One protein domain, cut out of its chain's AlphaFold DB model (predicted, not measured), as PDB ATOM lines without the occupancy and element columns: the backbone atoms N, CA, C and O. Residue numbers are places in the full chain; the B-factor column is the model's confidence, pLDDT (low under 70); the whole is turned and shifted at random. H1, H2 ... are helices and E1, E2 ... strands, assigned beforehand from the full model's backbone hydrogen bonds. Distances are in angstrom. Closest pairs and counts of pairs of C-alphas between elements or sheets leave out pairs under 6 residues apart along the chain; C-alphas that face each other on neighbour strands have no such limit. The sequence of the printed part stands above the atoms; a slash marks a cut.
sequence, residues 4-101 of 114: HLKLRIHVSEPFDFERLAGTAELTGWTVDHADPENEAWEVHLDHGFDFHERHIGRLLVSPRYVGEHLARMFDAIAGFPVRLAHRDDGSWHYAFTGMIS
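What this domain is: This is residues 4 to 101 of the 114 residues of an uncharacterized protein of Sphingobium sp. HDIP04 (UniProt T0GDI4). Six antiparallel strands form a small closed barrel, E1 to E6 in chain order round the ring and E6 back beside E1. The short helices H1 and H2 lie outside it at opposite ends, and at H1's end the hairpins E3-E4 and E5-E6 reach past the ring. The printed part has 98 residues with six named strands and two named helices, in the order E1 H1 E2 E3 E4 H2 E5 E6. It is mostly strand and compact, with a radius of gyration of the C-alphas of 12.6 A and spans of 35 by 29 by 25 A.

Where its parts are: E1, residues 5 to 13, starts at C-alpha 5 (8.708, 16.318, 19.218) and is 23.8 A long. E2 is residues 25 to 30, 16.4 A; E3 41 to 51, 20.2 A; E4 54 to 63, 24.7 A; E5 80 to 88, 25.1 A. E6, residues 91 to 101, 25.2 A, ends at C-alpha 101 (8.064, 6.079, 19.193). H1 is residues 17 to 21, 6.1 A; H2 is 70 to 75, 10.1 A.

How they stand to each other: E1 and E2 are antiparallel neighbours in the barrel, with N 7 and O 28 within hydrogen-bond range at 2.9 A. E2, E3 and E4 form a meander, each strand the antiparallel neighbour of the one before, with N 44 and O 29 at 2.9 A and N 43 and O 59 at 2.8 A. N 62 and O 83 of E4 and E5 are 3.0 A apart. N 82 and O 98 of the hairpin E5 and E6 are 2.9 A apart. N 10 and O 99, 2.9 A, close the ring between E1 and E6. E3 bends by 99 degrees at residue 47, E4 by 66 degrees at 57 and E6 by 82 degrees at 98. H1, over none of the strands, has a height of 6.9 A over the sheet; its closest C-alphas with E3 are those of Ala 21 and Phe 49, 5.3 A. H2 is over E6 at a height of 8.2 A, along it at 1 degrees on the local plane; the closest C-alphas are those of Met 73 and Ser 101, 6.2 A. H1 has every O i to N i+4 pair within hydrogen-bond range, H2 0 of 2, but 3 of 3 O i to N i+3 pairs.

The domain as a whole: The C-alphas farthest apart, of Glu 53 and Asp 75, are 36.8 A apart. The printed part has no cut and no long link. Mean pLDDT of the printed part is 93.8, and no printed residue is under 70.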
ATOM      1  N   HIS A   4       9.036  21.046  18.639       95.31
ATOM      2  CA  HIS A   4       8.007  20.011  18.542       95.31
ATOM      3  C   HIS A   4       8.681  18.640  18.444       95.31
ATOM      4  O   HIS A   4       9.482  18.413  17.535       95.31
ATOM      5  N   LEU A   5       8.333  17.722  19.344       95.62
ATOM      6  CA  LEU A   5       8.708  16.318  19.218       95.62
ATOM      7  C   LEU A   5       7.684  15.624  18.324       95.62
ATOM      8  O   LEU A   5       6.515  15.532  18.695       95.62
ATOM      9  N   LYS A   6       8.121  15.142  17.158       96.81
ATOM     10  CA  LYS A   6       7.292  14.344  16.249       96.81
ATOM     11  C   LYS A   6       7.209  12.903  16.741       96.81
ATOM     12  O   LYS A   6       8.218  12.306  17.117       96.81
ATOM     13  N   LEU A   7       6.005  12.349  16.710       97.12
ATOM     14  CA  LEU A   7       5.676  11.053  17.287       97.12
ATOM     15  C   LEU A   7       4.945  10.179  16.267       97.12
ATOM     16  O   LEU A   7       4.182  10.680  15.436       97.12
ATOM     17  N   ARG A   8       5.161   8.870  16.389       96.94
ATOM     18  CA  ARG A   8       4.348   7.810  15.791       96.94
ATOM     19  C   ARG A   8       3.766   6.965  16.920       96.94
ATOM     20  O   ARG A   8       4.471   6.649  17.877       96.94
ATOM     21  N   ILE A   9       2.488   6.626  16.821       97.50
ATOM     22  CA  ILE A   9       1.774   5.779  17.771       97.50
ATOM     23  C   ILE A   9       1.119   4.648  16.981       97.50
ATOM     24  O   ILE A   9       0.174   4.888  16.235       97.50
ATOM     25  N   HIS A  10       1.590   3.426  17.196       97.00
ATOM     26  CA  HIS A  10       0.931   2.221  16.707       97.00
ATOM     27  C   HIS A  10      -0.121   1.783  17.729       97.00
ATOM     28  O   HIS A  10       0.223   1.371  18.839       97.00
ATOM     29  N   VAL A  11      -1.403   1.893  17.390       97.25
ATOM     30  CA  VAL A  11      -2.516   1.487  18.257       97.25
ATOM     31  C   VAL A  11      -2.706  -0.024  18.158       97.25
ATOM     32  O   VAL A  11      -2.968  -0.560  17.088       97.25
ATOM     33  N   SER A  12      -2.582  -0.712  19.291       95.06
ATOM     34  CA  SER A  12      -2.652  -2.176  19.376       95.06
ATOM     35  C   SER A  12      -3.985  -2.685  19.919       95.06
ATOM     36  O   SER A  12      -4.381  -3.809  19.620       95.06
ATOM     37  N   GLU A  13      -4.679  -1.887  20.736       95.56
ATOM     38  CA  GLU A  13      -5.992  -2.242  21.277       95.56
ATOM     39  C   GLU A  13      -6.964  -1.051  21.184       95.56
ATOM     40  O   GLU A  13      -6.565   0.074  21.504       95.56
ATOM     41  N   PRO A  14      -8.239  -1.287  20.814       93.12
ATOM     42  CA  PRO A  14      -8.821  -2.587  20.473       93.12
ATOM     43  C   PRO A  14      -8.278  -3.129  19.141       93.12
ATOM     44  O   PRO A  14      -7.816  -2.370  18.294       93.12
ATOM     45  N   PHE A  15      -8.326  -4.452  18.957       88.19
ATOM     46  CA  PHE A  15      -7.758  -5.109  17.771       88.19
ATOM     47  C   PHE A  15      -8.398  -4.640  16.452       88.19
ATOM     48  O   PHE A  15      -7.806  -4.795  15.390       88.19
ATOM     49  N   ASP A  16      -9.618  -4.099  16.508       91.00
ATOM     50  CA  ASP A  16     -10.356  -3.596  15.355       91.00
ATOM     51  C   ASP A  16     -10.209  -2.081  15.155       91.00
ATOM     52  O   ASP A  16     -10.917  -1.510  14.325       91.00
ATOM     53  N   PHE A  17      -9.284  -1.426  15.866       94.06
ATOM     54  CA  PHE A  17      -9.040   0.010  15.731       94.06
ATOM     55  C   PHE A  17      -8.762   0.429  14.282       94.06
ATOM     56  O   PHE A  17      -9.330   1.413  13.817       94.06
ATOM     57  N   GLU A  18      -7.972  -0.341  13.532       93.69
ATOM     58  CA  GLU A  18      -7.668  -0.043  12.126       93.69
ATOM     59  C   GLU A  18      -8.933   0.042  11.260       93.69
ATOM     60  O   GLU A  18      -9.051   0.913  10.400       93.69
ATOM     61  N   ARG A  19      -9.935  -0.802  11.531       90.00
ATOM     62  CA  ARG A  19     -11.234  -0.749  10.845       90.00
ATOM     63  C   ARG A  19     -12.001   0.535  11.177       90.00
ATOM     64  O   ARG A  19     -12.800   0.984  10.358       90.00
ATOM     65  N   LEU A  20     -11.806   1.090  12.374       87.50
ATOM     66  CA  LEU A  20     -12.451   2.325  12.828       87.50
ATOM     67  C   LEU A  20     -11.754   3.569  12.264       87.50
ATOM     68  O   LEU A  20     -12.427   4.460  11.757       87.50
ATOM     69  N   ALA A  21     -10.425   3.619  12.341       89.56
ATOM     70  CA  ALA A  21      -9.625   4.802  12.018       89.56
ATOM     71  C   ALA A  21      -9.044   4.801  10.591       89.56
ATOM     72  O   ALA A  21      -8.456   5.792  10.167       89.56
ATOM     73  N   GLY A  22      -9.173   3.696   9.850       90.06
ATOM     74  CA  GLY A  22      -8.567   3.507   8.526       90.06
ATOM     75  C   GLY A  22      -7.063   3.206   8.556       90.06
ATOM     76  O   GLY A  22      -6.465   2.995   7.505       90.06
ATOM     77  N   THR A  23      -6.453   3.199   9.743       93.31
ATOM     78  CA  THR A  23      -5.041   2.890   9.997       93.31
ATOM     79  C   THR A  23      -4.858   2.520  11.472       93.31
ATOM     80  O   THR A  23      -5.583   3.024  12.331       93.31
ATOM     81  N   ALA A  24      -3.892   1.655  11.784       95.56
ATOM     82  CA  ALA A  24      -3.418   1.447  13.157       95.56
ATOM     83  C   ALA A  24      -2.323   2.453  13.564       95.56
ATOM     84  O   ALA A  24      -2.012   2.592  14.743       95.56
ATOM     85  N   GLU A  25      -1.742   3.160  12.596       96.06
ATOM     86  CA  GLU A  25      -0.659   4.120  12.794       96.06
ATOM     87  C   GLU A  25      -1.202   5.545  12.871       96.06
ATOM     88  O   GLU A  25      -1.779   6.055  11.908       96.06
ATOM     89  N   LEU A  26      -0.968   6.205  14.003       96.88
ATOM     90  CA  LEU A  26      -1.242   7.621  14.205       96.88
ATOM     91  C   LEU A  26       0.069   8.403  14.235       96.88
ATOM     92  O   LEU A  26       1.036   7.999  14.883       96.88
ATOM     93  N   THR A  27       0.092   9.567  13.597       97.62
ATOM     94  CA  THR A  27       1.221  10.497  13.671       97.62
ATOM     95  C   THR A  27       0.798  11.819  14.285       97.62
ATOM     96  O   THR A  27      -0.362  12.230  14.205       97.62
ATOM     97  N   GLY A  28       1.750  12.489  14.926       97.31
ATOM     98  CA  GLY A  28       1.485  13.762  15.571       97.31
ATOM     99  C   GLY A  28       2.722  14.397  16.176       97.31
ATOM    100  O   GLY A  28       3.863  14.048  15.846       97.31
ATOM    101  N   TRP A  29       2.487  15.336  17.083       97.75
ATOM    102  CA  TRP A  29       3.540  16.036  17.802       97.75
ATOM    103  C   TRP A  29       3.116  16.458  19.210       97.75
ATOM    104  O   TRP A  29       1.930  16.569  19.518       97.75
ATOM    105  N   THR A  30       4.104  16.713  20.068       97.62
ATOM    106  CA  THR A  30       3.903  17.288  21.405       97.62
ATOM    107  C   THR A  30       5.034  18.246  21.783       97.62
ATOM    108  O   THR A  30       6.154  18.148  21.270       97.62
ATOM    109  N   VAL A  31       4.752  19.159  22.711       97.19
ATOM    110  CA  VAL A  31       5.746  20.004  23.396       97.19
ATOM    111  C   VAL A  31       5.946  19.605  24.858       97.19
ATOM    112  O   VAL A  31       6.908  20.052  25.476       97.19
ATOM    113  N   ASP A  32       5.094  18.726  25.389       96.38
ATOM    114  CA  ASP A  32       5.052  18.386  26.815       96.38
ATOM    115  C   ASP A  32       6.294  17.623  27.277       96.38
ATOM    116  O   ASP A  32       6.646  17.680  28.450       96.38
ATOM    117  N   HIS A  33       7.010  16.984  26.345       94.44
ATOM    118  CA  HIS A  33       8.293  16.324  26.601       94.44
ATOM    119  C   HIS A  33       9.387  17.264  27.136       94.44
ATOM    120  O   HIS A  33      10.406  16.788  27.629       94.44
ATOM    121  N   ALA A  34       9.223  18.583  26.993       93.62
ATOM    122  CA  ALA A  34      10.194  19.555  27.478       93.62
ATOM    123  C   ALA A  34      10.172  19.725  29.001       93.62
ATOM    124  O   ALA A  34      11.154  20.212  29.562       93.62
ATOM    125  N   ASP A  35       9.077  19.333  29.652       92.56
ATOM    126  CA  ASP A  35       8.982  19.281  31.103       92.56
ATOM    127  C   ASP A  35       9.118  17.819  31.567       92.56
ATOM    128  O   ASP A  35       8.241  16.997  31.284       92.56
ATOM    129  N   PRO A  36      10.214  17.454  32.258       87.38
ATOM    130  CA  PRO A  36      10.415  16.093  32.742       87.38
ATOM    131  C   PRO A  36       9.436  15.690  33.856       87.38
ATOM    132  O   PRO A  36       9.331  14.497  34.141       87.38
ATOM    133  N   GLU A  37       8.730  16.639  34.481       90.25
ATOM    134  CA  GLU A  37       7.702  16.353  35.489       90.25
ATOM    135  C   GLU A  37       6.359  15.945  34.860       90.25
ATOM    136  O   GLU A  37       5.493  15.405  35.551       90.25
ATOM    137  N   ASN A  38       6.180  16.130  33.546       93.50
ATOM    138  CA  ASN A  38       4.969  15.699  32.855       93.50
ATOM    139  C   ASN A  38       4.884  14.167  32.772       93.50
ATOM    140  O   ASN A  38       5.550  13.515  31.963       93.50
ATOM    141  N   GLU A  39       3.984  13.591  33.568       92.50
ATOM    142  CA  GLU A  39       3.698  12.150  33.570       92.50
ATOM    143  C   GLU A  39       2.903  11.683  32.334       92.50
ATOM    144  O   GLU A  39       2.916  10.499  31.989       92.50
ATOM    145  N   ALA A  40       2.214  12.607  31.661       96.31
ATOM    146  CA  ALA A  40       1.433  12.366  30.454       96.31
ATOM    147  C   ALA A  40       1.632  13.512  29.456       96.31
ATOM    148  O   ALA A  40       1.845  14.651  29.862       96.31
ATOM    149  N   TRP A  41       1.551  13.208  28.161       97.62
ATOM    150  CA  TRP A  41       1.735  14.179  27.082       97.62
ATOM    151  C   TRP A  41       0.448  14.343  26.282       97.62
ATOM    152  O   TRP A  41      -0.128  13.358  25.813       97.62
ATOM    153  N   GLU A  42       0.014  15.584  26.076       97.62
ATOM    154  CA  GLU A  42      -0.975  15.920  25.061       97.62
ATOM    155  C   GLU A  42      -0.296  15.863  23.684       97.62
ATOM    156  O   GLU A  42       0.640  16.605  23.373       97.62
ATOM    157  N   VAL A  43      -0.753  14.929  22.855       98.06
ATOM    158  CA  VAL A  43      -0.292  14.729  21.483       98.06
ATOM    159  C   VAL A  43      -1.340  15.278  20.531       98.06
ATOM    160  O   VAL A  43      -2.498  14.851  20.529       98.06
ATOM    161  N   HIS A  44      -0.915  16.221  19.698       98.06
ATOM    162  CA  HIS A  44      -1.694  16.761  18.595       98.06
ATOM    163  C   HIS A  44      -1.507  15.862  17.377       98.06
ATOM    164  O   HIS A  44      -0.380  15.693  16.912       98.06
ATOM    165  N   LEU A  45      -2.594  15.278  16.875       97.50
ATOM    166  CA  LEU A  45      -2.548  14.388  15.719       97.50
ATOM    167  C   LEU A  45      -2.473  15.194  14.419       97.50
ATOM    168  O   LEU A  45      -3.113  16.237  14.300       97.50
ATOM    169  N   ASP A  46      -1.721  14.690  13.439       96.56
ATOM    170  CA  ASP A  46      -1.578  15.348  12.133       96.56
ATOM    171  C   ASP A  46      -2.903  15.319  11.346       96.56
ATOM    172  O   ASP A  46      -3.287  16.309  10.723       96.56
ATOM    173  N   HIS A  47      -3.617  14.188  11.409       94.38
ATOM    174  CA  HIS A  47      -4.871  13.959  10.677       94.38
ATOM    175  C   HIS A  47      -6.074  13.622  11.571       94.38
ATOM    176  O   HIS A  47      -7.209  13.810  11.145       94.38
ATOM    177  N   GLY A  48      -5.837  13.152  12.800       94.56
ATOM    178  CA  GLY A  48      -6.898  12.657  13.679       94.56
ATOM    179  C   GLY A  48      -7.603  11.406  13.141       94.56
ATOM    180  O   GLY A  48      -7.172  10.806  12.159       94.56
ATOM    181  N   PHE A  49      -8.679  10.994  13.807       94.50
ATOM    182  CA  PHE A  49      -9.562   9.904  13.373       94.50
ATOM    183  C   PHE A  49     -10.958  10.072  13.978       94.50
ATOM    184  O   PHE A  49     -11.121  10.775  14.978       94.50
ATOM    185  N   ASP A  50     -11.963   9.416  13.401       93.06
ATOM    186  CA  ASP A  50     -13.330   9.468  13.918       93.06
ATOM    187  C   ASP A  50     -13.606   8.312  14.890       93.06
ATOM    188  O   ASP A  50     -13.305   7.149  14.622       93.06
ATOM    189  N   PHE A  51     -14.203   8.630  16.036       90.12
ATOM    190  CA  PHE A  51     -14.549   7.681  17.090       90.12
ATOM    191  C   PHE A  51     -15.841   8.125  17.779       90.12
ATOM    192  O   PHE A  51     -15.931   9.252  18.259       90.12
ATOM    193  N   HIS A  52     -16.857   7.253  17.814       86.19
ATOM    194  CA  HIS A  52     -18.184   7.552  18.384       86.19
ATOM    195  C   HIS A  52     -18.771   8.901  17.910       86.19
ATOM    196  O   HIS A  52     -19.093   9.765  18.721       86.19
ATOM    197  N   GLU A  53     -18.895   9.078  16.587       86.69
ATOM    198  CA  GLU A  53     -19.463  10.282  15.941       86.69
ATOM    199  C   GLU A  53     -18.682  11.582  16.198       86.69
ATOM    200  O   GLU A  53     -19.178  12.683  15.949       86.69
ATOM    201  N   ARG A  54     -17.444  11.475  16.691       89.56
ATOM    202  CA  ARG A  54     -16.589  12.619  16.995       89.56
ATOM    203  C   ARG A  54     -15.231  12.480  16.346       89.56
ATOM    204  O   ARG A  54     -14.647  11.402  16.337       89.56
ATOM    205  N   HIS A  55     -14.705  13.609  15.895       94.00
ATOM    206  CA  HIS A  55     -13.352  13.682  15.378       94.00
ATOM    207  C   HIS A  55     -12.347  13.892  16.517       94.00
ATOM    208  O   HIS A  55     -12.392  14.899  17.232       94.00
ATOM    209  N   ILE A  56     -11.428  12.945  16.686       95.12
ATOM    210  CA  ILE A  56     -10.367  12.972  17.690       95.12
ATOM    211  C   ILE A  56      -9.095  13.524  17.049       95.12
ATOM    212  O   ILE A  56      -8.376  12.817  16.351       95.12
ATOM    213  N   GLY A  57      -8.801  14.799  17.313       95.88
ATOM    214  CA  GLY A  57      -7.564  15.460  16.867       95.88
ATOM    215  C   GLY A  57      -6.464  15.539  17.933       95.88
ATOM    216  O   GLY A  57      -5.361  16.004  17.649       95.88
ATOM    217  N   ARG A  58      -6.756  15.134  19.177       96.81
ATOM    218  CA  ARG A  58      -5.802  15.156  20.296       96.81
ATOM    219  C   ARG A  58      -5.960  13.937  21.184       96.81
ATOM    220  O   ARG A  58      -7.084  13.504  21.444       96.81
ATOM    221  N   LEU A  59      -4.836  13.452  21.692       97.69
ATOM    222  CA  LEU A  59      -4.773  12.352  22.644       97.69
ATOM    223  C   LEU A  59      -3.952  12.762  23.858       97.69
ATOM    224  O   LEU A  59      -2.926  13.418  23.715       97.69
ATOM    225  N   LEU A  60      -4.367  12.318  25.037       97.94
ATOM    226  CA  LEU A  60      -3.500  12.279  26.201       97.94
ATOM    227  C   LEU A  60      -2.830  10.910  26.230       97.94
ATOM    228  O   LEU A  60      -3.494   9.875  26.321       97.94
ATOM    229  N   VAL A  61      -1.510  10.914  26.128       98.00
ATOM    230  CA  VAL A  61      -0.675   9.719  26.118       98.00
ATOM    231  C   VAL A  61      -0.019   9.587  27.480       98.00
ATOM    232  O   VAL A  61       0.564  10.545  27.973       98.00
ATOM    233  N   SER A  62      -0.096   8.411  28.093       97.50
ATOM    234  CA  SER A  62       0.572   8.123  29.365       97.50
ATOM    235  C   SER A  62       1.206   6.733  29.354       97.50
ATOM    236  O   SER A  62       0.793   5.876  28.564       97.50
ATOM    237  N   PRO A  63       2.200   6.462  30.217       97.06
ATOM    238  CA  PRO A  63       2.783   5.135  30.334       97.06
ATOM    239  C   PRO A  63       1.723   4.073  30.639       97.06
ATOM    240  O   PRO A  63       0.756   4.301  31.387       97.06
ATOM    241  N   ARG A  64       1.893   2.886  30.043       96.19
ATOM    242  CA  ARG A  64       0.990   1.756  30.298       96.19
ATOM    243  C   ARG A  64       1.181   1.182  31.697       96.19
ATOM    244  O   ARG A  64       0.191   0.782  32.309       96.19
ATOM    245  N   TYR A  65       2.413   1.160  32.203       94.12
ATOM    246  CA  TYR A  65       2.747   0.538  33.481       94.12
ATOM    247  C   TYR A  65       3.126   1.564  34.552       94.12
ATOM    248  O   TYR A  65       3.668   2.633  34.272       94.12
ATOM    249  N   VAL A  66       2.805   1.229  35.803       90.94
ATOM    250  CA  VAL A  66       3.068   2.075  36.975       90.94
ATOM    251  C   VAL A  66       4.572   2.219  37.199       90.94
ATOM    252  O   VAL A  66       5.305   1.234  37.141       90.94
ATOM    253  N   GLY A  67       5.014   3.439  37.510       91.00
ATOM    254  CA  GLY A  67       6.420   3.751  37.784       91.00
ATOM    255  C   GLY A  67       7.275   3.946  36.531       91.00
ATOM    256  O   GLY A  67       8.486   4.117  36.646       91.00
ATOM    257  N   GLU A  68       6.676   3.919  35.340       93.00
ATOM    258  CA  GLU A  68       7.368   4.290  34.110       93.00
ATOM    259  C   GLU A  68       7.131   5.759  33.739       93.00
ATOM    260  O   GLU A  68       6.144   6.363  34.147       93.00
ATOM    261  N   HIS A  69       8.033   6.316  32.927       93.25
ATOM    262  CA  HIS A  69       7.985   7.695  32.437       93.25
ATOM    263  C   HIS A  69       8.101   7.707  30.911       93.25
ATOM    264  O   HIS A  69       8.904   6.954  30.357       93.25
ATOM    265  N   LEU A  70       7.361   8.594  30.232       94.25
ATOM    266  CA  LEU A  70       7.356   8.678  28.761       94.25
ATOM    267  C   LEU A  70       8.728   8.998  28.161       94.25
ATOM    268  O   LEU A  70       9.013   8.565  27.048       94.25
ATOM    269  N   ALA A  71       9.607   9.671  28.907       91.94
ATOM    270  CA  ALA A  71      10.986   9.913  28.485       91.94
ATOM    271  C   ALA A  71      11.756   8.612  28.166       91.94
ATOM    272  O   ALA A  71      12.645   8.626  27.322       91.94
ATOM    273  N   ARG A  72      11.372   7.462  28.746       91.50
ATOM    274  CA  ARG A  72      11.974   6.153  28.423       91.50
ATOM    275  C   ARG A  72      11.733   5.709  26.978       91.50
ATOM    276  O   ARG A  72      12.400   4.791  26.511       91.50
ATOM    277  N   MET A  73      10.807   6.348  26.260       94.19
ATOM    278  CA  MET A  73      10.617   6.145  24.823       94.19
ATOM    279  C   MET A  73      11.900   6.386  24.028       94.19
ATOM    280  O   MET A  73      12.156   5.653  23.079       94.19
ATOM    281  N   PHE A  74      12.718   7.367  24.425       91.94
ATOM    282  CA  PHE A  74      13.965   7.682  23.723       91.94
ATOM    283  C   PHE A  74      15.003   6.552  23.807       91.94
ATOM    284  O   PHE A  74      15.879   6.468  22.952       91.94
ATOM    285  N   ASP A  75      14.870   5.659  24.791       89.69
ATOM    286  CA  ASP A  75      15.743   4.496  24.979       89.69
ATOM    287  C   ASP A  75      15.153   3.204  24.375       89.69
ATOM    288  O   ASP A  75      15.794   2.149  24.390       89.69
ATOM    289  N   ALA A  76      13.910   3.240  23.882       87.44
ATOM    290  CA  ALA A  76      13.178   2.054  23.454       87.44
ATOM    291  C   ALA A  76      13.481   1.677  21.994       87.44
ATOM    292  O   ALA A  76      13.283   2.467  21.077       87.44
ATOM    293  N   ILE A  77      13.876   0.420  21.763       79.25
ATOM    294  CA  ILE A  77      14.233  -0.085  20.422       79.25
ATOM    295  C   ILE A  77      12.993  -0.332  19.541       79.25
ATOM    296  O   ILE A  77      13.043  -0.120  18.335       79.25
ATOM    297  N   ALA A  78      11.885  -0.789  20.131       77.38
ATOM    298  CA  ALA A  78      10.676  -1.216  19.408       77.38
ATOM    299  C   ALA A  78       9.435  -0.352  19.726       77.38
ATOM    300  O   ALA A  78       8.307  -0.766  19.472       77.38
ATOM    301  N   GLY A  79       9.641   0.833  20.311       89.12
ATOM    302  CA  GLY A  79       8.582   1.683  20.861       89.12
ATOM    303  C   GLY A  79       8.284   1.405  22.339       89.12
ATOM    304  O   GLY A  79       8.686   0.388  22.906       89.12
ATOM    305  N   PHE A  80       7.583   2.340  22.978       96.94
ATOM    306  CA  PHE A  80       7.267   2.332  24.405       96.94
ATOM    307  C   PHE A  80       5.759   2.132  24.637       96.94
ATOM    308  O   PHE A  80       4.957   2.781  23.966       96.94
ATOM    309  N   PRO A  81       5.330   1.239  25.547       97.12
ATOM    310  CA  PRO A  81       3.917   0.927  25.729       97.12
ATOM    311  C   PRO A  81       3.163   2.058  26.437       97.12
ATOM    312  O   PRO A  81       3.534   2.506  27.524       97.12
ATOM    313  N   VAL A  82       2.042   2.474  25.851       98.00
ATOM    314  CA  VAL A  82       1.239   3.604  26.328       98.00
ATOM    315  C   VAL A  82      -0.251   3.297  26.392       98.00
ATOM    316  O   VAL A  82      -0.772   2.414  25.706       98.00
ATOM    317  N   ARG A  83      -0.942   4.064  27.233       97.94
ATOM    318  CA  ARG A  83      -2.396   4.217  27.226       97.94
ATOM    319  C   ARG A  83      -2.741   5.535  26.554       97.94
ATOM    320  O   ARG A  83      -2.058   6.536  26.760       97.94
ATOM    321  N   LEU A  84      -3.815   5.522  25.776       98.06
ATOM    322  CA  LEU A  84      -4.279   6.671  25.016       98.06
ATOM    323  C   LEU A  84      -5.677   7.036  25.504       98.06
ATOM    324  O   LEU A  84      -6.591   6.203  25.507       98.06
ATOM    325  N   ALA A  85      -5.826   8.286  25.921       97.31
ATOM    326  CA  ALA A  85      -7.109   8.868  26.249       97.31
ATOM    327  C   ALA A  85      -7.511   9.910  25.212       97.31
ATOM    328  O   ALA A  85      -6.690  10.711  24.768       97.31
ATOM    329  N   HIS A  86      -8.790   9.922  24.856       94.44
ATOM    330  CA  HIS A  86      -9.383  11.008  24.085       94.44
ATOM    331  C   HIS A  86     -10.157  11.937  25.021       94.44
ATOM    332  O   HIS A  86     -10.490  11.578  26.154       94.44
ATOM    333  N   ARG A  87     -10.441  13.152  24.554       91.25
ATOM    334  CA  ARG A  87     -11.217  14.118  25.330       91.25
ATOM    335  C   ARG A  87     -12.713  13.933  25.068       91.25
ATOM    336  O   ARG A  87     -13.137  13.909  23.915       91.25
ATOM    337  N   ASP A  88     -13.504  13.825  26.128       86.00
ATOM    338  CA  ASP A  88     -14.971  13.834  26.101       86.00
ATOM    339  C   ASP A  88     -15.498  14.740  27.226       86.00
ATOM    340  O   ASP A  88     -15.064  14.647  28.374       86.00
ATOM    341  N   ASP A  89     -16.377  15.673  26.857       83.00
ATOM    342  CA  ASP A  89     -17.035  16.642  27.742       83.00
ATOM    343  C   ASP A  89     -16.096  17.286  28.783       83.00
ATOM    344  O   ASP A  89     -16.325  17.292  29.990       83.00
ATOM    345  N   GLY A  90     -14.940  17.768  28.312       83.62
ATOM    346  CA  GLY A  90     -13.938  18.428  29.153       83.62
ATOM    347  C   GLY A  90     -13.015  17.499  29.952       83.62
ATOM    348  O   GLY A  90     -12.033  17.996  30.504       83.62
ATOM    349  N   SER A  91     -13.247  16.186  29.942       90.81
ATOM    350  CA  SER A  91     -12.479  15.172  30.679       90.81
ATOM    351  C   SER A  91     -11.753  14.186  29.753       90.81
ATOM    352  O   SER A  91     -12.093  14.051  28.579       90.81
ATOM    353  N   TRP A  92     -10.705  13.534  30.259       94.00
ATOM    354  CA  TRP A  92      -9.922  12.543  29.514       94.00
ATOM    355  C   TRP A  92     -10.424  11.130  29.804       94.00
ATOM    356  O   TRP A  92     -10.520  10.736  30.965       94.00
ATOM    357  N   HIS A  93     -10.685  10.360  28.748       94.56
ATOM    358  CA  HIS A  93     -11.196   8.992  28.825       94.56
ATOM    359  C   HIS A  93     -10.258   8.036  28.113       94.56
ATOM    360  O   HIS A  93     -10.023   8.169  26.914       94.56
ATOM    361  N   TYR A  94      -9.713   7.072  28.856       92.62
ATOM    362  CA  TYR A  94      -8.849   6.038  28.296       92.62
ATOM    363  C   TYR A  94      -9.663   5.048  27.473       92.62
ATOM    364  O   TYR A  94     -10.587   4.427  27.993       92.62
ATOM    365  N   ALA A  95      -9.280   4.884  26.209       92.50
ATOM    366  CA  ALA A  95      -9.997   4.028  25.267       92.50
ATOM    367  C   ALA A  95      -9.078   3.074  24.493       92.50
ATOM    368  O   ALA A  95      -9.547   2.041  24.024       92.50
ATOM    369  N   PHE A  96      -7.783   3.389  24.378       96.25
ATOM    370  CA  PHE A  96      -6.865   2.634  23.528       96.25
ATOM    371  C   PHE A  96      -5.538   2.339  24.231       96.25
ATOM    372  O   PHE A  96      -5.135   3.034  25.173       96.25
ATOM    373  N   THR A  97      -4.829   1.329  23.736       97.50
ATOM    374  CA  THR A  97      -3.431   1.073  24.100       97.50
ATOM    375  C   THR A  97      -2.586   0.909  22.848       97.50
ATOM    376  O   THR A  97      -3.086   0.528  21.790       97.50
ATOM    377  N   GLY A  98      -1.300   1.227  22.947       96.94
ATOM    378  CA  GLY A  98      -0.410   1.168  21.797       96.94
ATOM    379  C   GLY A  98       1.057   1.288  22.166       96.94
ATOM    380  O   GLY A  98       1.424   1.258  23.342       96.94
ATOM    381  N   MET A  99       1.876   1.446  21.136       97.62
ATOM    382  CA  MET A  99       3.313   1.661  21.223       97.62
ATOM    383  C   MET A  99       3.639   3.038  20.649       97.62
ATOM    384  O   MET A  99       3.269   3.332  19.516       97.62
ATOM    385  N   ILE A 100       4.323   3.885  21.416       97.62
ATOM    386  CA  ILE A 100       4.784   5.202  20.964       97.62
ATOM    387  C   ILE A 100       6.273   5.161  20.613       97.62
ATOM    388  O   ILE A 100       7.069   4.539  21.317       97.62
ATOM    389  N   SER A 101       6.666   5.844  19.545       96.38
ATOM    390  CA  SER A 101       8.064   6.079  19.193       96.38
ATOM    391  C   SER A 101       8.255   7.502  18.681       96.38
ATOM    392  O   SER A 101       7.312   8.154  18.220       96.38
TER     393      SER A 101